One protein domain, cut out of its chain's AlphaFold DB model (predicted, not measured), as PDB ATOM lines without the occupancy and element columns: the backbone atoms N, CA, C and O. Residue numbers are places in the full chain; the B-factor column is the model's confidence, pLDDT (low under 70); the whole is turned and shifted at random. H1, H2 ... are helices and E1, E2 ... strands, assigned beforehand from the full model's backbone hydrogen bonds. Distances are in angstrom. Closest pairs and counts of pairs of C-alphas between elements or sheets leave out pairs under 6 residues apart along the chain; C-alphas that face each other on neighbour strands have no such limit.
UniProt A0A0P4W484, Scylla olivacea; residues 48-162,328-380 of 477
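AT A GLANCE: This is residues 48 to 162 and 328 to 380 of the 477 residues of a protein of Scylla olivacea (UniProt A0A0P4W484). A strongly twisted sheet of four strands is the middle layer of three, with H1 and the long H4 over one face and H2 and the short H3 over the other. The small H5, after a long link, lies beyond H4, away from the sheet. The printed part has 168 residues with five named helices and four named strands, in the order E1 H1 E2 H2 E3 H3 E4 H4 H5. The sheet's order is E2 E1 E3 E4, all parallel, and the class is mixed, helices and strands. The whole is compact, with a radius of gyration of the C-alphas of 15.4 A, and spans 46 by 44 by 26 A.

HOW THE PARTS SIT: E1, residues 48 to 53, is an inner strand, parallel to its neighbours E2, residues 93 to 99, and E3, residues 131 to 137; N 51 and O 96 are 2.8 A apart and N 135 and O 50 2.7 A, within hydrogen-bond range. H1, residues 66 to 84, is on the sheet at a height of 9.1 A and runs along the strands, its closest C-alphas to E2 being Ser 79 and Leu 93, 5.9 A. E1, H1 and E2 form a strand-helix-strand unit, two parallel neighbour strands with a helix between them in the chain, its crossover right-handed. H2, residues 104 to 117, is on the opposite face at a height of 9.0 A; E2, H2 and E3 form a split unit, with E1 between the strands in the sheet, also right-handed. H3, residues 144 to 150, on the same face as H2, touches residues 107 to 111 of H2 at a steep tilt of 40 degrees, the same way; their closest C-alphas are Leu 108 and Leu 144, 7.2 A. E4, residues 155 to 158, is an edge strand parallel to E3, with N 158 and O 136 2.8 A apart, and E3, H3 and E4 form another right-handed unit. H4, residues 328 to 351, on the same face as H1 at a height of 8.6 A, touches H1 with residues 329 to 338 alone, the same way at 35.0 degrees, only just a steep tilt; the closest C-alphas are Leu 71 and Val 330, 5.6 A. H5, residues 373 to 378, is not on the sheet and only just touches residues 335 to 338 of H4, with 3 pairs of C-alphas within 8 A, the closest Lys 335 and Leu 373 at 7.7 A. Every O i to N i+4 pair is within hydrogen-bond range in H1, H2, H3 and H5, and 19 of 20 in H4.

IN THESE COORDINATES: E1 begins at C-alpha 48 (197.956, 181.694, 142.117). From first to last C-alpha, H1 measures 26.6 A, E2 19.8 A, H2 19.9 A, E3 17.7 A and H4 35.0 A. H5 ends at C-alpha 378 (192.959, 206.148, 140.041).

THE WHOLE: The C-alphas farthest apart, Gly 62 and Gly 353, are 46.6 A apart. Residues 163 to 327 are not printed; C-alphas 162 and 328 are 13.2 A apart across the cut. The links E1 to H1, H2 to E3 and H4 to H5 are long. The model's mean pLDDT is 80.1 over the printed part; residues 57 to 60, 122 to 128, 138 to 142, 159 to 162 and 366 to 380 are under 70.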
ATOM      1  N   TYR A  48     198.823 181.670 143.299       90.06
ATOM      2  CA  TYR A  48     197.956 181.694 142.117       90.06
ATOM      3  C   TYR A  48     196.478 181.826 142.470       90.06
ATOM      4  O   TYR A  48     195.999 181.295 143.468       90.06
ATOM      5  N   ILE A  49     195.720 182.481 141.599       91.38
ATOM      6  CA  ILE A  49     194.261 182.385 141.575       91.38
ATOM      7  C   ILE A  49     193.869 181.446 140.435       91.38
ATOM      8  O   ILE A  49     194.307 181.642 139.300       91.38
ATOM      9  N   SER A  50     193.035 180.445 140.717       91.00
ATOM     10  CA  SER A  50     192.452 179.594 139.673       91.00
ATOM     11  C   SER A  50     191.326 180.341 138.964       91.00
ATOM     12  O   SER A  50     190.386 180.759 139.625       91.00
ATOM     13  N   GLY A  51     191.361 180.475 137.644       91.12
ATOM     14  CA  GLY A  51     190.241 180.965 136.840       91.12
ATOM     15  C   GLY A  51     189.521 179.815 136.143       91.12
ATOM     16  O   GLY A  51     190.146 179.081 135.392       91.12
ATOM     17  N   LEU A  52     188.220 179.655 136.358       91.00
ATOM     18  CA  LEU A  52     187.351 178.754 135.603       91.00
ATOM     19  C   LEU A  52     186.608 179.601 134.565       91.00
ATOM     20  O   LEU A  52     185.676 180.324 134.920       91.00
ATOM     21  N   LEU A  53     187.080 179.578 133.318       87.31
ATOM     22  CA  LEU A  53     186.571 180.427 132.236       87.31
ATOM     23  C   LEU A  53     186.171 179.571 131.032       87.31
ATOM     24  O   LEU A  53     186.913 178.671 130.648       87.31
ATOM     25  N   ALA A  54     185.049 179.895 130.395       81.94
ATOM     26  CA  ALA A  54     184.594 179.252 129.162       81.94
ATOM     27  C   ALA A  54     185.349 179.795 127.937       81.94
ATOM     28  O   ALA A  54     184.770 180.482 127.101       81.94
ATOM     29  N   VAL A  55     186.661 179.543 127.856       84.88
ATOM     30  CA  VAL A  55     187.519 180.059 126.773       84.88
ATOM     31  C   VAL A  55     187.071 179.523 125.418       84.88
ATOM     32  O   VAL A  55     187.125 180.251 124.429       84.88
ATOM     33  N   HIS A  56     186.591 178.281 125.379       82.62
ATOM     34  CA  HIS A  56     185.933 177.710 124.210       82.62
ATOM     35  C   HIS A  56     184.441 177.449 124.466       82.62
ATOM     36  O   HIS A  56     184.001 177.318 125.606       82.62
ATOM     37  N   ASP A  57     183.659 177.313 123.396       69.25
ATOM     38  CA  ASP A  57     182.235 176.965 123.474       69.25
ATOM     39  C   ASP A  57     181.963 175.471 123.201       69.25
ATOM     40  O   ASP A  57     182.603 174.827 122.363       69.25
ATOM     41  N   GLY A  58     180.952 174.922 123.877       56.12
ATOM     42  CA  GLY A  58     180.423 173.574 123.694       56.12
ATOM     43  C   GLY A  58     181.170 172.474 124.458       56.12
ATOM     44  O   GLY A  58     182.373 172.522 124.681       56.12
ATOM     45  N   GLY A  59     180.468 171.379 124.784       54.56
ATOM     46  CA  GLY A  59     180.998 170.262 125.592       54.56
ATOM     47  C   GLY A  59     182.196 169.483 125.009       54.56
ATOM     48  O   GLY A  59     182.609 168.488 125.598       54.56
ATOM     49  N   ARG A  60     182.737 169.903 123.857       66.69
ATOM     50  CA  ARG A  60     183.990 169.409 123.256       66.69
ATOM     51  C   ARG A  60     185.053 170.505 123.055       66.69
ATOM     52  O   ARG A  60     186.041 170.214 122.393       66.69
ATOM     53  N   CYS A  61     184.861 171.706 123.607       74.69
ATOM     54  CA  CYS A  61     185.777 172.848 123.489       74.69
ATOM     55  C   CYS A  61     186.011 173.234 122.018       74.69
ATOM     56  O   CYS A  61     187.047 172.939 121.429       74.69
ATOM     57  N   GLY A  62     184.975 173.797 121.397       75.94
ATOM     58  CA  GLY A  62     184.912 174.139 119.979       75.94
ATOM     59  C   GLY A  62     185.607 175.456 119.642       75.94
ATOM     60  O   GLY A  62     186.828 175.545 119.656       75.94
ATOM     61  N   LEU A  63     184.833 176.467 119.248       76.81
ATOM     62  CA  LEU A  63     185.374 177.778 118.881       76.81
ATOM     63  C   LEU A  63     185.758 178.576 120.127       76.81
ATOM     64  O   LEU A  63     185.122 178.429 121.167       76.81
ATOM     65  N   VAL A  64     186.767 179.437 119.991       79.94
ATOM     66  CA  VAL A  64     187.169 180.391 121.031       79.94
ATOM     67  C   VAL A  64     186.070 181.438 121.227       79.94
ATOM     68  O   VAL A  64     185.605 182.039 120.254       79.94
ATOM     69  N   ASP A  65     185.686 181.678 122.479       76.06
ATOM     70  CA  ASP A  65     184.796 182.768 122.863       76.06
ATOM     71  C   ASP A  65     185.618 184.058 123.075       76.06
ATOM     72  O   ASP A  65     186.393 184.156 124.033       76.06
ATOM     73  N   PRO A  66     185.457 185.088 122.219       76.94
ATOM     74  CA  PRO A  66     186.198 186.340 122.352       76.94
ATOM     75  C   PRO A  66     185.916 187.072 123.673       76.94
ATOM     76  O   PRO A  66     186.778 187.812 124.146       76.94
ATOM     77  N   VAL A  67     184.745 186.865 124.287       77.06
ATOM     78  CA  VAL A  67     184.416 187.441 125.599       77.06
ATOM     79  C   VAL A  67     185.265 186.789 126.678       77.06
ATOM     80  O   VAL A  67     185.894 187.481 127.477       77.06
ATOM     81  N   ALA A  68     185.350 185.461 126.672       80.25
ATOM     82  CA  ALA A  68     186.164 184.730 127.633       80.25
ATOM     83  C   ALA A  68     187.659 185.049 127.494       80.25
ATOM     84  O   ALA A  68     188.358 185.115 128.504       80.25
ATOM     85  N   VAL A  69     188.140 185.335 126.277       86.38
ATOM     86  CA  VAL A  69     189.516 185.810 126.046       86.38
ATOM     87  C   VAL A  69     189.751 187.195 126.659       86.38
ATOM     88  O   VAL A  69     190.788 187.405 127.288       86.38
ATOM     89  N   GLN A  70     188.794 188.129 126.550       87.31
ATOM     90  CA  GLN A  70     188.896 189.413 127.260       87.31
ATOM     91  C   GLN A  70     188.958 189.213 128.777       87.31
ATOM     92  O   GLN A  70     189.757 189.864 129.440       87.31
ATOM     93  N   LEU A  71     188.161 188.300 129.340       88.19
ATOM     94  CA  LEU A  71     188.167 188.021 130.782       88.19
ATOM     95  C   LEU A  71     189.460 187.342 131.252       88.19
ATOM     96  O   LEU A  71     189.988 187.701 132.305       88.19
ATOM     97  N   LEU A  72     189.981 186.398 130.468       91.00
ATOM     98  CA  LEU A  72     191.280 185.764 130.695       91.00
ATOM     99  C   LEU A  72     192.383 186.822 130.789       91.00
ATOM    100  O   LEU A  72     193.117 186.868 131.779       91.00
ATOM    101  N   GLU A  73     192.472 187.702 129.792       91.75
ATOM    102  CA  GLU A  73     193.507 188.733 129.773       91.75
ATOM    103  C   GLU A  73     193.257 189.834 130.790       91.75
ATOM    104  O   GLU A  73     194.214 190.325 131.376       91.75
ATOM    105  N   ALA A  74     192.005 190.180 131.094       91.88
ATOM    106  CA  ALA A  74     191.696 191.115 132.172       91.88
ATOM    107  C   ALA A  74     192.228 190.594 133.510       91.88
ATOM    108  O   ALA A  74     192.822 191.355 134.279       91.88
ATOM    109  N   ALA A  75     192.088 189.291 133.777       92.44
ATOM    110  CA  ALA A  75     192.616 188.686 134.991       92.44
ATOM    111  C   ALA A  75     194.153 188.740 135.043       92.44
ATOM    112  O   ALA A  75     194.727 189.161 136.052       92.44
ATOM    113  N   ARG A  76     194.827 188.373 133.942       91.62
ATOM    114  CA  ARG A  76     196.300 188.385 133.842       91.62
ATOM    115  C   ARG A  76     196.872 189.799 133.907       91.62
ATOM    116  O   ARG A  76     197.805 190.045 134.668       91.62
ATOM    117  N   TRP A  77     196.284 190.735 133.168       91.75
ATOM    118  CA  TRP A  77     196.652 192.148 133.182       91.75
ATOM    119  C   TRP A  77     196.501 192.750 134.580       91.75
ATOM    120  O   TRP A  77     197.411 193.430 135.052       91.75
ATOM    121  N   THR A  78     195.405 192.445 135.283       91.44
ATOM    122  CA  THR A  78     195.189 192.938 136.653       91.44
ATOM    123  C   THR A  78     196.249 192.399 137.609       91.44
ATOM    124  O   THR A  78     196.858 193.169 138.349       91.44
ATOM    125  N   SER A  79     196.529 191.095 137.554       91.69
ATOM    126  CA  SER A  79     197.601 190.448 138.324       91.69
ATOM    127  C   SER A  79     198.964 191.115 138.072       91.69
ATOM    128  O   SER A  79     199.667 191.486 139.017       91.69
ATOM    129  N   PHE A  80     199.297 191.374 136.805       89.88
ATOM    130  CA  PHE A  80     200.517 192.079 136.420       89.88
ATOM    131  C   PHE A  80     200.569 193.509 136.981       89.88
ATOM    132  O   PHE A  80     201.576 193.905 137.573       89.88
ATOM    133  N   LYS A  81     199.477 194.275 136.859       88.81
ATOM    134  CA  LYS A  81     199.366 195.638 137.403       88.81
ATOM    135  C   LYS A  81     199.541 195.673 138.918       88.81
ATOM    136  O   LYS A  81     200.280 196.521 139.412       88.81
ATOM    137  N   MET A  82     198.937 194.733 139.648       89.81
ATOM    138  CA  MET A  82     199.107 194.608 141.102       89.81
ATOM    139  C   MET A  82     200.573 194.380 141.488       89.81
ATOM    140  O   MET A  82     201.043 194.962 142.467       89.81
ATOM    141  N   GLY A  83     201.305 193.584 140.702       89.81
ATOM    142  CA  GLY A  83     202.746 193.399 140.864       89.81
ATOM    143  C   GLY A  83     203.543 194.687 140.627       89.81
ATOM    144  O   GLY A  83     204.397 195.031 141.443       89.81
ATOM    145  N   GLN A  84     203.233 195.441 139.566       89.19
ATOM    146  CA  GLN A  84     203.921 196.703 139.244       89.19
ATOM    147  C   GLN A  84     203.799 197.756 140.350       89.19
ATOM    148  O   GLN A  84     204.768 198.451 140.648       89.19
ATOM    149  N   ILE A  85     202.621 197.867 140.964       88.44
ATOM    150  CA  ILE A  85     202.372 198.820 142.055       88.44
ATOM    151  C   ILE A  85     202.739 198.258 143.436       88.44
ATOM    152  O   ILE A  85     202.489 198.918 144.443       88.44
ATOM    153  N   ASN A  86     203.304 197.043 143.503       89.25
ATOM    154  CA  ASN A  86     203.599 196.325 144.747       89.25
ATOM    155  C   ASN A  86     202.392 196.305 145.708       89.25
ATOM    156  O   ASN A  86     202.508 196.598 146.900       89.25
ATOM    157  N   PHE A  87     201.207 195.991 145.172       90.19
ATOM    158  CA  PHE A  87     199.954 196.020 145.928       90.19
ATOM    159  C   PHE A  87     199.992 195.072 147.136       90.19
ATOM    160  O   PHE A  87     199.481 195.403 148.208       90.19
ATOM    161  N   ILE A  88     200.618 193.903 146.962       92.25
ATOM    162  CA  ILE A  88     200.833 192.893 147.998       92.25
ATOM    163  C   ILE A  88     202.334 192.866 148.318       92.25
ATOM    164  O   ILE A  88     203.113 192.350 147.517       92.25
ATOM    165  N   PRO A  89     202.771 193.419 149.464       91.19
ATOM    166  CA  PRO A  89     204.193 193.545 149.759       91.19
ATOM    167  C   PRO A  89     204.934 192.203 149.719       91.19
ATOM    168  O   PRO A  89     204.673 191.305 150.523       91.19
ATOM    169  N   GLY A  90     205.888 192.080 148.794       88.75
ATOM    170  CA  GLY A  90     206.754 190.902 148.678       88.75
ATOM    171  C   GLY A  90     206.048 189.622 148.223       88.75
ATOM    172  O   GLY A  90     206.580 188.546 148.468       88.75
ATOM    173  N   VAL A  91     204.862 189.722 147.610       91.19
ATOM    174  CA  VAL A  91     204.119 188.572 147.075       91.19
ATOM    175  C   VAL A  91     203.655 188.871 145.657       91.19
ATOM    176  O   VAL A  91     202.921 189.829 145.412       91.19
ATOM    177  N   SER A  92     204.045 188.012 144.724       90.75
ATOM    178  CA  SER A  92     203.530 187.994 143.358       90.75
ATOM    179  C   SER A  92     202.282 187.110 143.263       90.75
ATOM    180  O   SER A  92     202.284 185.951 143.678       90.75
ATOM    181  N   LEU A  93     201.198 187.675 142.725       91.00
ATOM    182  CA  LEU A  93     199.921 186.990 142.523       91.00
ATOM    183  C   LEU A  93     199.747 186.675 141.044       91.00
ATOM    184  O   LEU A  93     199.600 187.601 140.255       91.00
ATOM    185  N   GLY A  94     199.740 185.396 140.681       90.19
ATOM    186  CA  GLY A  94     199.501 184.921 139.322       90.19
ATOM    187  C   GLY A  94     198.059 184.469 139.098       90.19
ATOM    188  O   GLY A  94     197.283 184.291 140.036       90.19
ATOM    189  N   VAL A  95     197.711 184.224 137.838       89.75
ATOM    190  CA  VAL A  95     196.430 183.622 137.441       89.75
ATOM    191  C   VAL A  95     196.711 182.348 136.653       89.75
ATOM    192  O   VAL A  95     197.518 182.365 135.723       89.75
ATOM    193  N   ASN A  96     196.051 181.252 137.024       87.69
ATOM    194  CA  ASN A  96     196.094 179.978 136.309       87.69
ATOM    195  C   ASN A  96     194.679 179.632 135.833       87.69
ATOM    196  O   ASN A  96     193.771 179.565 136.658       87.69
ATOM    197  N   VAL A  97     194.468 179.451 134.529       87.88
ATOM    198  CA  VAL A  97     193.120 179.294 133.961       87.88
ATOM    199  C   VAL A  97     192.859 177.866 133.501       87.88
ATOM    200  O   VAL A  97     193.665 177.256 132.802       87.88
ATOM    201  N   TYR A  98     191.682 177.368 133.862       88.69
ATOM    202  CA  TYR A  98     191.113 176.101 133.444       88.69
ATOM    203  C   TYR A  98     189.906 176.378 132.551       88.69
ATOM    204  O   TYR A  98     188.972 177.083 132.945       88.69
ATOM    205  N   ASP A  99     189.930 175.812 131.349       86.94
ATOM    206  CA  ASP A  99     188.852 175.985 130.385       86.94
ATOM    207  C   ASP A  99     187.635 175.132 130.769       86.94
ATOM    208  O   ASP A  99     187.718 173.904 130.868       86.94
ATOM    209  N   THR A 100     186.498 175.785 131.003       85.94
ATOM    210  CA  THR A 100     185.222 175.121 131.317       85.94
ATOM    211  C   THR A 100     184.461 174.710 130.061       85.94
ATOM    212  O   THR A 100     183.474 173.974 130.151       85.94
ATOM    213  N   CYS A 101     184.890 175.189 128.892       79.81
ATOM    214  CA  CYS A 101     184.267 174.964 127.593       79.81
ATOM    215  C   CYS A 101     182.755 175.286 127.551       79.81
ATOM    216  O   CYS A 101     181.996 174.662 126.805       79.81
ATOM    217  N   GLY A 102     182.281 176.160 128.450       73.62
ATOM    218  CA  GLY A 102     180.863 176.503 128.623       73.62
ATOM    219  C   GLY A 102     179.959 175.327 129.030       73.62
ATOM    220  O   GLY A 102     178.733 175.408 128.924       73.62
ATOM    221  N   GLY A 103     180.538 174.196 129.450       72.00
ATOM    222  CA  GLY A 103     179.827 172.945 129.696       72.00
ATOM    223  C   GLY A 103     179.758 172.580 131.176       72.00
ATOM    224  O   GLY A 103     180.742 172.673 131.901       72.00
ATOM    225  N   ARG A 104     178.615 172.043 131.621       75.94
ATOM    226  CA  ARG A 104     178.400 171.633 133.024       75.94
ATOM    227  C   ARG A 104     179.409 170.594 133.526       75.94
ATOM    228  O   ARG A 104     179.950 170.734 134.618       75.94
ATOM    229  N   GLU A 105     179.652 169.546 132.742       79.06
ATOM    230  CA  GLU A 105     180.602 168.488 133.114       79.06
ATOM    231  C   GLU A 105     182.051 168.977 133.065       79.06
ATOM    232  O   GLU A 105     182.840 168.664 133.953       79.06
ATOM    233  N   ALA A 106     182.393 169.758 132.038       82.81
ATOM    234  CA  ALA A 106     183.724 170.329 131.872       82.81
ATOM    235  C   ALA A 106     184.045 171.329 132.992       82.81
ATOM    236  O   ALA A 106     185.135 171.272 133.548       82.81
ATOM    237  N   THR A 107     183.065 172.119 133.431       85.19
ATOM    238  CA  THR A 107     183.166 172.981 134.617       85.19
ATOM    239  C   THR A 107     183.526 172.200 135.871       85.19
ATOM    240  O   THR A 107     184.447 172.576 136.586       85.19
ATOM    241  N   LEU A 108     182.814 171.104 136.158       86.12
ATOM    242  CA  LEU A 108     183.097 170.296 137.347       86.12
ATOM    243  C   LEU A 108     184.482 169.650 137.265       86.12
ATOM    244  O   LEU A 108     185.198 169.624 138.261       86.12
ATOM    245  N   ARG A 109     184.893 169.175 136.083       86.94
ATOM    246  CA  ARG A 109     186.254 168.654 135.873       86.94
ATOM    247  C   ARG A 109     187.311 169.736 136.091       86.94
ATOM    248  O   ARG A 109     188.259 169.490 136.825       86.94
ATOM    249  N   ALA A 110     187.122 170.919 135.511       88.44
ATOM    250  CA  ALA A 110     188.006 172.067 135.675       88.44
ATOM    251  C   ALA A 110     188.101 172.500 137.146       88.44
ATOM    252  O   ALA A 110     189.196 172.746 137.642       88.44
ATOM    253  N   ALA A 111     186.978 172.507 137.870       89.81
ATOM    254  CA  ALA A 111     186.947 172.789 139.299       89.81
ATOM    255  C   ALA A 111     187.725 171.740 140.104       89.81
ATOM    256  O   ALA A 111     188.558 172.104 140.924       89.81
ATOM    257  N   VAL A 112     187.518 170.445 139.845       88.62
ATOM    258  CA  VAL A 112     188.286 169.376 140.505       88.62
ATOM    259  C   VAL A 112     189.781 169.520 140.214       88.62
ATOM    260  O   VAL A 112     190.577 169.451 141.145       88.62
ATOM    261  N   SER A 113     190.170 169.788 138.964       86.75
ATOM    262  CA  SER A 113     191.567 170.061 138.602       86.75
ATOM    263  C   SER A 113     192.128 171.260 139.362       86.75
ATOM    264  O   SER A 113     193.184 171.138 139.969       86.75
ATOM    265  N   ALA A 114     191.404 172.378 139.416       87.19
ATOM    266  CA  ALA A 114     191.813 173.571 140.153       87.19
ATOM    267  C   ALA A 114     191.987 173.317 141.660       87.19
ATOM    268  O   ALA A 114     192.870 173.901 142.285       87.19
ATOM    269  N   VAL A 115     191.152 172.456 142.243       87.38
ATOM    270  CA  VAL A 115     191.203 172.102 143.666       87.38
ATOM    271  C   VAL A 115     192.369 171.149 143.964       87.38
ATOM    272  O   VAL A 115     193.095 171.341 144.939       87.38
ATOM    273  N   VAL A 116     192.584 170.141 143.116       84.00
ATOM    274  CA  VAL A 116     193.672 169.163 143.279       84.00
ATOM    275  C   VAL A 116     195.030 169.808 143.001       84.00
ATOM    276  O   VAL A 116     195.910 169.783 143.855       84.00
ATOM    277  N   GLU A 117     195.193 170.443 141.840       79.12
ATOM    278  CA  GLU A 117     196.447 171.103 141.450       79.12
ATOM    279  C   GLU A 117     196.755 172.318 142.329       79.12
ATOM    280  O   GLU A 117     197.921 172.628 142.566       79.12
ATOM    281  N   GLY A 118     195.714 172.965 142.860       77.44
ATOM    282  CA  GLY A 118     195.842 174.067 143.804       77.44
ATOM    283  C   GLY A 118     196.342 173.670 145.194       77.44
ATOM    284  O   GLY A 118     196.641 174.554 145.996       77.44
ATOM    285  N   GLY A 119     196.454 172.366 145.476       75.94
ATOM    286  CA  GLY A 119     196.971 171.851 146.742       75.94
ATOM    287  C   GLY A 119     195.971 171.910 147.898       75.94
ATOM    288  O   GLY A 119     196.385 171.902 149.053       75.94
ATOM    289  N   TYR A 120     194.665 171.968 147.612       77.62
ATOM    290  CA  TYR A 120     193.629 172.017 148.652       77.62
ATOM    291  C   TYR A 120     193.321 170.644 149.271       77.62
ATOM    292  O   TYR A 120     192.800 170.587 150.383       77.62
ATOM    293  N   LEU A 121     193.618 169.543 148.566       73.44
ATOM    294  CA  LEU A 121     193.243 168.181 148.984       73.44
ATOM    295  C   LEU A 121     194.425 167.268 149.354       73.44
ATOM    296  O   LEU A 121     194.222 166.345 150.141       73.44
ATOM    297  N   ASP A 122     195.642 167.518 148.850       61.53
ATOM    298  CA  ASP A 122     196.792 166.613 149.031       61.53
ATOM    299  C   ASP A 122     197.922 167.223 149.894       61.53
ATOM    300  O   ASP A 122     198.382 168.335 149.614       61.53
ATOM    301  N   PRO A 123     198.453 166.505 150.911       54.94
ATOM    302  CA  PRO A 123     199.700 166.872 151.586       54.94
ATOM    303  C   PRO A 123     200.923 166.572 150.685       54.94
ATOM    304  O   PRO A 123     200.949 165.561 149.978       54.94
ATOM    305  N   PRO A 124     201.967 167.424 150.678       53.53
ATOM    306  CA  PRO A 124     202.793 167.613 149.491       53.53
ATOM    307  C   PRO A 124     203.843 166.513 149.326       53.53
ATOM    308  O   PRO A 124     204.698 166.332 150.191       53.53
ATOM    309  N   HIS A 125     203.851 165.857 148.165       53.84
ATOM    310  CA  HIS A 125     205.086 165.274 147.616       53.84
ATOM    311  C   HIS A 125     205.812 166.250 146.677       53.84
ATOM    312  O   HIS A 125     206.985 166.057 146.400       53.84
ATOM    313  N   CYS A 126     205.151 167.341 146.280       54.94
ATOM    314  CA  CYS A 126     205.697 168.449 145.503       54.94
ATOM    315  C   CYS A 126     204.909 169.719 145.871       54.94
ATOM    316  O   CYS A 126     203.698 169.634 146.059       54.94
ATOM    317  N   ARG A 127     205.561 170.882 146.003       55.47
ATOM    318  CA  ARG A 127     204.873 172.161 146.265       55.47
ATOM    319  C   ARG A 127     204.839 173.014 144.989       55.47
ATOM    320  O   ARG A 127     205.759 173.810 144.801       55.47
ATOM    321  N   PRO A 128     203.821 172.890 144.117       61.38
ATOM    322  CA  PRO A 128     203.471 174.011 143.250       61.38
ATOM    323  C   PRO A 128     203.125 175.225 144.130       61.38
ATOM    324  O   PRO A 128     202.758 175.065 145.299       61.38
ATOM    325  N   ALA A 129     203.291 176.443 143.607       73.00
ATOM    326  CA  ALA A 129     202.928 177.629 144.380       73.00
ATOM    327  C   ALA A 129     201.426 177.565 144.732       73.00
ATOM    328  O   ALA A 129     200.625 177.175 143.876       73.00
ATOM    329  N   PRO A 130     201.035 177.870 145.981       81.38
ATOM    330  CA  PRO A 130     199.690 177.591 146.459       81.38
ATOM    331  C   PRO A 130     198.647 178.422 145.721       81.38
ATOM    332  O   PRO A 130     198.849 179.605 145.427       81.38
ATOM    333  N   HIS A 131     197.505 177.795 145.454       87.50
ATOM    334  CA  HIS A 131     196.352 178.511 144.943       87.50
ATOM    335  C   HIS A 131     195.558 179.094 146.116       87.50
ATOM    336  O   HIS A 131     195.338 178.417 147.115       87.50
ATOM    337  N   VAL A 132     195.142 180.355 146.006       88.94
ATOM    338  CA  VAL A 132     194.510 181.108 147.108       88.94
ATOM    339  C   VAL A 132     193.001 181.290 146.945       88.94
ATOM    340  O   VAL A 132     192.316 181.657 147.895       88.94
ATOM    341  N   GLY A 133     192.464 181.026 145.756       89.50
ATOM    342  CA  GLY A 133     191.024 181.010 145.522       89.50
ATOM    343  C   GLY A 133     190.667 180.654 144.086       89.50
ATOM    344  O   GLY A 133     191.545 180.433 143.247       89.50
ATOM    345  N   VAL A 134     189.364 180.610 143.817       91.25
ATOM    346  CA  VAL A 134     188.795 180.309 142.499       91.25
ATOM    347  C   VAL A 134     187.949 181.482 141.998       91.25
ATOM    348  O   VAL A 134     186.947 181.846 142.606       91.25
ATOM    349  N   LEU A 135     188.316 182.050 140.856       90.62
ATOM    350  CA  LEU A 135     187.461 182.912 140.044       90.62
ATOM    351  C   LEU A 135     186.668 182.026 139.093       90.62
ATOM    352  O   LEU A 135     187.240 181.143 138.462       90.62
ATOM    353  N   HIS A 136     185.369 182.251 138.960       87.44
ATOM    354  CA  HIS A 136     184.548 181.498 138.013       87.44
ATOM    355  C   HIS A 136     183.518 182.397 137.342       87.44
ATOM    356  O   HIS A 136     183.058 183.368 137.940       87.44
ATOM    357  N   THR A 137     183.110 182.063 136.119       77.25
ATOM    358  CA  THR A 137     181.986 182.755 135.476       77.25
ATOM    359  C   THR A 137     180.662 182.065 135.800       77.25
ATOM    360  O   THR A 137     180.587 180.855 135.997       77.25
ATOM    361  N   HIS A 138     179.574 182.830 135.905       58.19
ATOM    362  CA  HIS A 138     178.266 182.296 136.326       58.19
ATOM    363  C   HIS A 138     177.656 181.282 135.323       58.19
ATOM    364  O   HIS A 138     176.709 180.562 135.643       58.19
ATOM    365  N   VAL A 139     178.169 181.204 134.092       54.53
ATOM    366  CA  VAL A 139     177.589 180.383 133.010       54.53
ATOM    367  C   VAL A 139     177.901 178.886 133.171       54.53
ATOM    368  O   VAL A 139     177.253 178.045 132.553       54.53
ATOM    369  N   ASP A 140     178.834 178.553 134.059       52.91
ATOM    370  CA  ASP A 140     179.529 177.271 134.061       52.91
ATOM    371  C   ASP A 140     178.751 176.154 134.801       52.91
ATOM    372  O   ASP A 140     178.511 175.073 134.246       52.91
ATOM    373  N   HIS A 141     178.265 176.396 136.032       66.25
ATOM    374  CA  HIS A 141     177.436 175.418 136.762       66.25
ATOM    375  C   HIS A 141     176.739 175.993 138.022       66.25
ATOM    376  O   HIS A 141     177.419 176.509 138.906       66.25
ATOM    377  N   PRO A 142     175.416 175.807 138.223       65.12
ATOM    378  CA  PRO A 142     174.692 176.387 139.367       65.12
ATOM    379  C   PRO A 142     175.069 175.804 140.739       65.12
ATOM    380  O   PRO A 142     174.770 176.410 141.759       65.12
ATOM    381  N   GLN A 143     175.692 174.621 140.783       73.50
ATOM    382  CA  GLN A 143     176.154 174.000 142.037       73.50
ATOM    383  C   GLN A 143     177.650 174.217 142.296       73.50
ATOM    384  O   GLN A 143     178.146 173.760 143.318       73.50
ATOM    385  N   LEU A 144     178.379 174.866 141.378       83.38
ATOM    386  CA  LEU A 144     179.819 175.082 141.539       83.38
ATOM    387  C   LEU A 144     180.153 175.866 142.821       83.38
ATOM    388  O   LEU A 144     181.022 175.394 143.550       83.38
ATOM    389  N   PRO A 145     179.459 176.972 143.165       82.88
ATOM    390  CA  PRO A 145     179.737 177.681 144.414       82.88
ATOM    391  C   PRO A 145     179.532 176.802 145.652       82.88
ATOM    392  O   PRO A 145     180.363 176.812 146.550       82.88
ATOM    393  N   SER A 146     178.465 175.991 145.677       82.81
ATOM    394  CA  SER A 146     178.208 175.053 146.779       82.81
ATOM    395  C   SER A 146     179.292 173.982 146.877       82.81
ATOM    396  O   SER A 146     179.782 173.720 147.964       82.81
ATOM    397  N   PHE A 147     179.719 173.417 145.744       87.50
ATOM    398  CA  PHE A 147     180.821 172.457 145.715       87.50
ATOM    399  C   PHE A 147     182.115 173.059 146.274       87.50
ATOM    400  O   PHE A 147     182.731 172.452 147.145       87.50
ATOM    401  N   LEU A 148     182.510 174.251 145.808       88.69
ATOM    402  CA  LEU A 148     183.722 174.935 146.274       88.69
ATOM    403  C   LEU A 148     183.638 175.268 147.769       88.69
ATOM    404  O   LEU A 148     184.605 175.062 148.496       88.69
ATOM    405  N   GLN A 149     182.467 175.699 148.240       87.25
ATOM    406  CA  GLN A 149     182.211 175.938 149.657       87.25
ATOM    407  C   GLN A 149     182.350 174.657 150.496       87.25
ATOM    408  O   GLN A 149     182.996 174.693 151.541       87.25
ATOM    409  N   ASP A 150     181.790 173.535 150.036       87.81
ATOM    410  CA  ASP A 150     181.836 172.246 150.741       87.81
ATOM    411  C   ASP A 150     183.271 171.713 150.883       87.81
ATOM    412  O   ASP A 150     183.604 171.096 151.895       87.81
ATOM    413  N   VAL A 151     184.139 171.980 149.898       87.69
ATOM    414  CA  VAL A 151     185.572 171.630 149.959       87.69
ATOM    415  C   VAL A 151     186.444 172.720 150.600       87.69
ATOM    416  O   VAL A 151     187.664 172.587 150.625       87.69
ATOM    417  N   GLY A 152     185.841 173.787 151.134       87.06
ATOM    418  CA  GLY A 152     186.548 174.855 151.847       87.06
ATOM    419  C   GLY A 152     187.393 175.769 150.956       87.06
ATOM    420  O   GLY A 152     188.346 176.377 151.439       87.06
ATOM    421  N   VAL A 153     187.068 175.869 149.666       88.56
ATOM    422  CA  VAL A 153     187.810 176.670 148.685       88.56
ATOM    423  C   VAL A 153     187.131 178.029 148.506       88.56
ATOM    424  O   VAL A 153     185.993 178.085 148.031       88.56
ATOM    425  N   PRO A 154     187.805 179.145 148.843       88.69
ATOM    426  CA  PRO A 154     187.252 180.477 148.635       88.69
ATOM    427  C   PRO A 154     187.037 180.752 147.142       88.69
ATOM    428  O   PRO A 154     187.941 180.534 146.329       88.69
ATOM    429  N   SER A 155     185.863 181.266 146.769       88.69
ATOM    430  CA  SER A 155     185.554 181.572 145.371       88.69
ATOM    431  C   SER A 155     184.878 182.929 145.175       88.69
ATOM    432  O   SER A 155     184.207 183.446 146.069       88.69
ATOM    433  N   VAL A 156     185.072 183.520 143.993       86.19
ATOM    434  CA  VAL A 156     184.417 184.763 143.566       86.19
ATOM    435  C   VAL A 156     183.806 184.558 142.182       86.19
ATOM    436  O   VAL A 156     184.503 184.208 141.226       86.19
ATOM    437  N   GLY A 157     182.502 184.803 142.075       81.75
ATOM    438  CA  GLY A 157     181.784 184.810 140.807       81.75
ATOM    439  C   GLY A 157     182.037 186.094 140.017       81.75
ATOM    440  O   GLY A 157     181.939 187.197 140.550       81.75
ATOM    441  N   VAL A 158     182.337 185.955 138.727       79.25
ATOM    442  CA  VAL A 158     182.469 187.056 137.767       79.25
ATOM    443  C   VAL A 158     181.291 187.020 136.797       79.25
ATOM    444  O   VAL A 158     180.914 185.966 136.281       79.25
ATOM    445  N   GLY A 159     180.672 188.179 136.566       64.75
ATOM    446  CA  GLY A 159     179.426 188.278 135.794       64.75
ATOM    447  C   GLY A 159     178.169 187.908 136.591       64.75
ATOM    448  O   GLY A 159     177.063 187.971 136.060       64.75
ATOM    449  N   GLU A 160     178.325 187.577 137.874       58.22
ATOM    450  CA  GLU A 160     177.262 187.632 138.871       58.22
ATOM    451  C   GLU A 160     177.052 189.118 139.203       58.22
ATOM    452  O   GLU A 160     177.543 189.630 140.205       58.22
ATOM    453  N   GLU A 161     176.445 189.883 138.284       55.59
ATOM    454  CA  GLU A 161     176.002 191.219 138.672       55.59
ATOM    455  C   GLU A 161     175.027 191.045 139.835       55.59
ATOM    456  O   GLU A 161     174.125 190.202 139.791       55.59
ATOM    457  N   ASP A 162     175.193 191.879 140.857       58.69
ATOM    458  CA  ASP A 162     174.098 192.229 141.738       58.69
ATOM    459  C   ASP A 162     172.950 192.675 140.818       58.69
ATOM    460  O   ASP A 162     172.930 193.786 140.289       58.69
ATOM    461  N   PRO A 328     181.524 194.516 129.675       73.75
ATOM    462  CA  PRO A 328     181.296 194.996 131.046       73.75
ATOM    463  C   PRO A 328     181.800 194.050 132.147       73.75
ATOM    464  O   PRO A 328     182.118 194.483 133.256       73.75
ATOM    465  N   ALA A 329     181.883 192.751 131.849       77.69
ATOM    466  CA  ALA A 329     182.445 191.753 132.748       77.69
ATOM    467  C   ALA A 329     183.971 191.896 132.940       77.69
ATOM    468  O   ALA A 329     184.482 191.392 133.935       77.69
ATOM    469  N   VAL A 330     184.689 192.618 132.069       84.06
ATOM    470  CA  VAL A 330     186.112 192.970 132.236       84.06
ATOM    471  C   VAL A 330     186.312 193.743 133.527       84.06
ATOM    472  O   VAL A 330     187.089 193.320 134.377       84.06
ATOM    473  N   PHE A 331     185.557 194.822 133.737       80.88
ATOM    474  CA  PHE A 331     185.643 195.585 134.980       80.88
ATOM    475  C   PHE A 331     185.318 194.722 136.208       80.88
ATOM    476  O   PHE A 331     185.977 194.823 137.243       80.88
ATOM    477  N   GLN A 332     184.339 193.822 136.092       80.25
ATOM    478  CA  GLN A 332     184.003 192.888 137.170       80.25
ATOM    479  C   GLN A 332     185.133 191.891 137.443       80.25
ATOM    480  O   GLN A 332     185.404 191.583 138.601       80.25
ATOM    481  N   MET A 333     185.820 191.424 136.401       87.25
ATOM    482  CA  MET A 333     186.997 190.571 136.526       87.25
ATOM    483  C   MET A 333     188.136 191.311 137.232       87.25
ATOM    484  O   MET A 333     188.692 190.787 138.193       87.25
ATOM    485  N   VAL A 334     188.426 192.551 136.821       88.00
ATOM    486  CA  VAL A 334     189.424 193.417 137.473       88.00
ATOM    487  C   VAL A 334     189.095 193.558 138.962       88.00
ATOM    488  O   VAL A 334     189.930 193.260 139.815       88.00
ATOM    489  N   LYS A 335     187.847 193.911 139.295       83.94
ATOM    490  CA  LYS A 335     187.378 193.985 140.687       83.94
ATOM    491  C   LYS A 335     187.540 192.667 141.443       83.94
ATOM    492  O   LYS A 335     187.957 192.683 142.599       83.94
ATOM    493  N   ALA A 336     187.203 191.536 140.828       87.19
ATOM    494  CA  ALA A 336     187.290 190.227 141.468       87.19
ATOM    495  C   ALA A 336     188.744 189.839 141.782       87.19
ATOM    496  O   ALA A 336     189.025 189.368 142.885       87.19
ATOM    497  N   VAL A 337     189.683 190.109 140.869       90.62
ATOM    498  CA  VAL A 337     191.119 189.892 141.109       90.62
ATOM    499  C   VAL A 337     191.629 190.800 142.229       90.62
ATOM    500  O   VAL A 337     192.311 190.317 143.133       90.62
ATOM    501  N   PHE A 338     191.243 192.080 142.249       89.06
ATOM    502  CA  PHE A 338     191.586 192.989 143.350       89.06
ATOM    503  C   PHE A 338     190.981 192.560 144.692       89.06
ATOM    504  O   PHE A 338     191.646 192.685 145.722       89.06
ATOM    505  N   LYS A 339     189.763 192.006 144.704       87.62
ATOM    506  CA  LYS A 339     189.137 191.446 145.912       87.62
ATOM    507  C   LYS A 339     189.970 190.297 146.479       87.62
ATOM    508  O   LYS A 339     190.280 190.301 147.671       87.62
ATOM    509  N   VAL A 340     190.386 189.352 145.632       90.31
ATOM    510  CA  VAL A 340     191.260 188.247 146.054       90.31
ATOM    511  C   VAL A 340     192.619 188.776 146.505       90.31
ATOM    512  O   VAL A 340     193.076 188.427 147.589       90.31
ATOM    513  N   GLY A 341     193.253 189.667 145.741       91.50
ATOM    514  CA  GLY A 341     194.550 190.224 146.121       91.50
ATOM    515  C   GLY A 341     194.509 191.055 147.408       91.50
ATOM    516  O   GLY A 341     195.471 191.032 148.173       91.50
ATOM    517  N   SER A 342     193.393 191.719 147.718       89.81
ATOM    518  CA  SER A 342     193.187 192.393 149.009       89.81
ATOM    519  C   SER A 342     193.088 191.389 150.154       89.81
ATOM    520  O   SER A 342     193.737 191.571 151.183       89.81
ATOM    521  N   ALA A 343     192.374 190.279 149.959       90.31
ATOM    522  CA  ALA A 343     192.344 189.194 150.935       90.31
ATOM    523  C   ALA A 343     193.733 188.566 151.153       90.31
ATOM    524  O   ALA A 343     194.134 188.364 152.299       90.31
ATOM    525  N   VAL A 344     194.516 188.351 150.087       91.62
ATOM    526  CA  VAL A 344     195.921 187.912 150.185       91.62
ATOM    527  C   VAL A 344     196.748 188.934 150.971       91.62
ATOM    528  O   VAL A 344     197.466 188.563 151.896       91.62
ATOM    529  N   ARG A 345     196.629 190.230 150.663       91.25
ATOM    530  CA  ARG A 345     197.346 191.304 151.367       91.25
ATOM    531  C   ARG A 345     197.018 191.337 152.858       91.25
ATOM    532  O   ARG A 345     197.928 191.489 153.677       91.25
ATOM    533  N   ARG A 346     195.744 191.170 153.226       90.19
ATOM    534  CA  ARG A 346     195.318 191.057 154.627       90.19
ATOM    535  C   ARG A 346     195.919 189.822 155.285       90.19
ATOM    536  O   ARG A 346     196.506 189.957 156.356       90.19
ATOM    537  N   ALA A 347     195.871 188.669 154.622       90.81
ATOM    538  CA  ALA A 347     196.455 187.433 155.130       90.81
ATOM    539  C   ALA A 347     197.977 187.557 155.346       90.81
ATOM    540  O   ALA A 347     198.484 187.173 156.397       90.81
ATOM    541  N   VAL A 348     198.706 188.187 154.418       91.94
ATOM    542  CA  VAL A 348     200.147 188.472 154.553       91.94
ATOM    543  C   VAL A 348     200.424 189.369 155.763       91.94
ATOM    544  O   VAL A 348     201.346 189.117 156.541       91.94
ATOM    545  N   LYS A 349     199.600 190.402 155.967       90.38
ATOM    546  CA  LYS A 349     199.729 191.317 157.107       90.38
ATOM    547  C   LYS A 349     199.410 190.646 158.445       90.38
ATOM    548  O   LYS A 349     200.101 190.908 159.424       90.38
ATOM    549  N   GLN A 350     198.373 189.815 158.489       90.19
ATOM    550  CA  GLN A 350     197.874 189.189 159.715       90.19
ATOM    551  C   GLN A 350     198.668 187.939 160.114       90.19
ATOM    552  O   GLN A 350     198.891 187.716 161.301       90.19
ATOM    553  N   HIS A 351     199.115 187.141 159.141       90.62
ATOM    554  CA  HIS A 351     199.705 185.822 159.384       90.62
ATOM    555  C   HIS A 351     201.189 185.727 159.011       90.62
ATOM    556  O   HIS A 351     201.901 184.921 159.607       90.62
ATOM    557  N   CYS A 352     201.676 186.543 158.068       89.56
ATOM    558  CA  CYS A 352     203.030 186.416 157.505       89.56
ATOM    559  C   CYS A 352     203.987 187.552 157.898       89.56
ATOM    560  O   CYS A 352     205.030 187.730 157.278       89.56
ATOM    561  N   GLY A 353     203.656 188.347 158.920       85.06
ATOM    562  CA  GLY A 353     204.545 189.407 159.412       85.06
ATOM    563  C   GLY A 353     204.663 190.629 158.492       85.06
ATOM    564  O   GLY A 353     205.525 191.471 158.720       85.06
ATOM    565  N   GLY A 354     203.790 190.759 157.484       83.56
ATOM    566  CA  GLY A 354     203.663 191.974 156.671       83.56
ATOM    567  C   GLY A 354     204.325 191.951 155.293       83.56
ATOM    568  O   GLY A 354     204.055 192.861 154.514       83.56
ATOM    569  N   SER A 355     205.127 190.936 154.961       87.88
ATOM    570  CA  SER A 355     205.701 190.773 153.618       87.88
ATOM    571  C   SER A 355     206.014 189.317 153.298       87.88
ATOM    572  O   SER A 355     206.556 188.617 154.152       87.88
ATOM    573  N   GLY A 356     205.773 188.897 152.056       87.75
ATOM    574  CA  GLY A 356     206.023 187.519 151.626       87.75
ATOM    575  C   GLY A 356     204.910 186.547 152.022       87.75
ATOM    576  O   GLY A 356     204.130 186.791 152.945       87.75
ATOM    577  N   TRP A 357     204.817 185.438 151.288       88.75
ATOM    578  CA  TRP A 357     203.804 184.412 151.524       88.75
ATOM    579  C   TRP A 357     204.279 183.381 152.554       88.75
ATOM    580  O   TRP A 357     205.449 182.996 152.577       88.75
ATOM    581  N   CYS A 358     203.363 182.902 153.396       85.62
ATOM    582  CA  CYS A 358     203.636 181.910 154.429       85.62
ATOM    583  C   CYS A 358     202.564 180.815 154.448       85.62
ATOM    584  O   CYS A 358     201.411 181.040 154.095       85.62
ATOM    585  N   THR A 359     202.926 179.615 154.906       80.50
ATOM    586  CA  THR A 359     202.038 178.436 154.887       80.50
ATOM    587  C   THR A 359     200.839 178.529 155.830       80.50
ATOM    588  O   THR A 359     199.895 177.768 155.673       80.50
ATOM    589  N   ASN A 360     200.875 179.434 156.811       80.06
ATOM    590  CA  ASN A 360     199.803 179.610 157.796       80.06
ATOM    591  C   ASN A 360     198.779 180.676 157.378       80.06
ATOM    592  O   ASN A 360     197.880 180.991 158.153       80.06
ATOM    593  N   ALA A 361     198.935 181.273 156.194       83.44
ATOM    594  CA  ALA A 361     198.013 182.282 155.701       83.44
ATOM    595  C   ALA A 361     196.648 181.657 155.379       83.44
ATOM    596  O   ALA A 361     196.545 180.769 154.537       83.44
ATOM    597  N   THR A 362     195.595 182.158 156.023       80.88
ATOM    598  CA  THR A 362     194.203 181.824 155.701       80.88
ATOM    599  C   THR A 362     193.551 182.994 154.981       80.88
ATOM    600  O   THR A 362     193.647 184.128 155.451       80.88
ATOM    601  N   LEU A 363     192.895 182.739 153.846       82.81
ATOM    602  CA  LEU A 363     192.142 183.774 153.140       82.81
ATOM    603  C   LEU A 363     190.718 183.889 153.669       82.81
ATOM    604  O   LEU A 363     190.001 182.895 153.765       82.81
ATOM    605  N   ASP A 364     190.297 185.130 153.889       81.31
ATOM    606  CA  ASP A 364     188.908 185.490 154.133       81.31
ATOM    607  C   ASP A 364     188.415 186.469 153.051       81.31
ATOM    608  O   ASP A 364     188.888 187.608 152.935       81.31
ATOM    609  N   LEU A 365     187.463 185.995 152.242       77.25
ATOM    610  CA  LEU A 365     186.809 186.757 151.172       77.25
ATOM    611  C   LEU A 365     185.509 187.449 151.625       77.25
ATOM    612  O   LEU A 365     184.855 188.095 150.800       77.25
ATOM    613  N   THR A 366     185.117 187.307 152.896       69.06
ATOM    614  CA  THR A 366     183.861 187.853 153.435       69.06
ATOM    615  C   THR A 366     183.945 189.344 153.781       69.06
ATOM    616  O   THR A 366     182.919 190.024 153.768       69.06
ATOM    617  N   GLU A 367     185.148 189.891 154.003       58.91
ATOM    618  CA  GLU A 367     185.347 191.302 154.367       58.91
ATOM    619  C   GLU A 367     185.677 192.243 153.182       58.91
ATOM    620  O   GLU A 367     186.576 191.988 152.373       58.91
ATOM    621  N   VAL A 368     184.927 193.358 153.169       55.00
ATOM    622  CA  VAL A 368     185.013 194.649 152.444       55.00
ATOM    623  C   VAL A 368     185.453 194.619 150.970       55.00
ATOM    624  O   VAL A 368     186.629 194.511 150.635       55.00
ATOM    625  N   GLU A 369     184.482 194.891 150.090       53.69
ATOM    626  CA  GLU A 369     184.606 195.061 148.629       53.69
ATOM    627  C   GLU A 369     185.381 196.312 148.165       53.69
ATOM    628  O   GLU A 369     185.533 196.521 146.961       53.69
ATOM    629  N   ASN A 370     185.856 197.146 149.095       54.59
ATOM    630  CA  ASN A 370     186.386 198.481 148.792       54.59
ATOM    631  C   ASN A 370     187.914 198.614 148.941       54.59
ATOM    632  O   ASN A 370     188.456 199.650 148.565       54.59
ATOM    633  N   GLU A 371     188.630 197.621 149.484       57.88
ATOM    634  CA  GLU A 371     190.101 197.681 149.537       57.88
ATOM    635  C   GLU A 371     190.690 197.509 148.127       57.88
ATOM    636  O   GLU A 371     190.360 196.560 147.417       57.88
ATOM    637  N   GLY A 372     191.535 198.455 147.698       57.72
ATOM    638  CA  GLY A 372     192.055 198.519 146.330       57.72
ATOM    639  C   GLY A 372     191.096 199.162 145.326       57.72
ATOM    640  O   GLY A 372     191.486 199.372 144.181       57.72
ATOM    641  N   LEU A 373     189.870 199.517 145.735       59.88
ATOM    642  CA  LEU A 373     188.924 200.245 144.887       59.88
ATOM    643  C   LEU A 373     189.383 201.688 144.633       59.88
ATOM    644  O   LEU A 373     189.104 202.225 143.575       59.88
ATOM    645  N   ASP A 374     190.140 202.275 145.557       58.59
ATOM    646  CA  ASP A 374     190.851 203.550 145.421       58.59
ATOM    647  C   ASP A 374     191.939 203.505 144.331       58.59
ATOM    648  O   ASP A 374     192.051 204.415 143.512       58.59
ATOM    649  N   VAL A 375     192.685 202.401 144.258       65.69
ATOM    650  CA  VAL A 375     193.674 202.144 143.196       65.69
ATOM    651  C   VAL A 375     192.983 201.905 141.849       65.69
ATOM    652  O   VAL A 375     193.428 202.401 140.817       65.69
ATOM    653  N   ILE A 376     191.867 201.170 141.853       59.66
ATOM    654  CA  ILE A 376     190.993 201.012 140.682       59.66
ATOM    655  C   ILE A 376     190.434 202.384 140.258       59.66
ATOM    656  O   ILE A 376     190.393 202.690 139.069       59.66
ATOM    657  N   GLU A 377     190.059 203.243 141.209       57.00
ATOM    658  CA  GLU A 377     189.541 204.591 140.961       57.00
ATOM    659  C   GLU A 377     190.567 205.520 140.295       57.00
ATOM    660  O   GLU A 377     190.198 206.275 139.388       57.00
ATOM    661  N   GLU A 378     191.845 205.427 140.676       56.09
ATOM    662  CA  GLU A 378     192.959 206.148 140.041       56.09
ATOM    663  C   GLU A 378     193.245 205.679 138.600       56.09
ATOM    664  O   GLU A 378     193.659 206.490 137.772       56.09
ATOM    665  N   LEU A 379     192.909 204.433 138.243       55.41
ATOM    666  CA  LEU A 379     192.981 203.887 136.873       55.41
ATOM    667  C   LEU A 379     191.823 204.367 135.959       55.41
ATOM    668  O   LEU A 379     191.416 203.674 135.027       55.41
ATOM    669  N   SER A 380     191.298 205.579 136.192       51.31
ATOM    670  CA  SER A 380     190.151 206.212 135.502       51.31
ATOM    671  C   SER A 380     188.756 205.660 135.826       51.31
ATOM    672  O   SER A 380     187.806 205.904 135.078       51.31
TER     673      SER A 380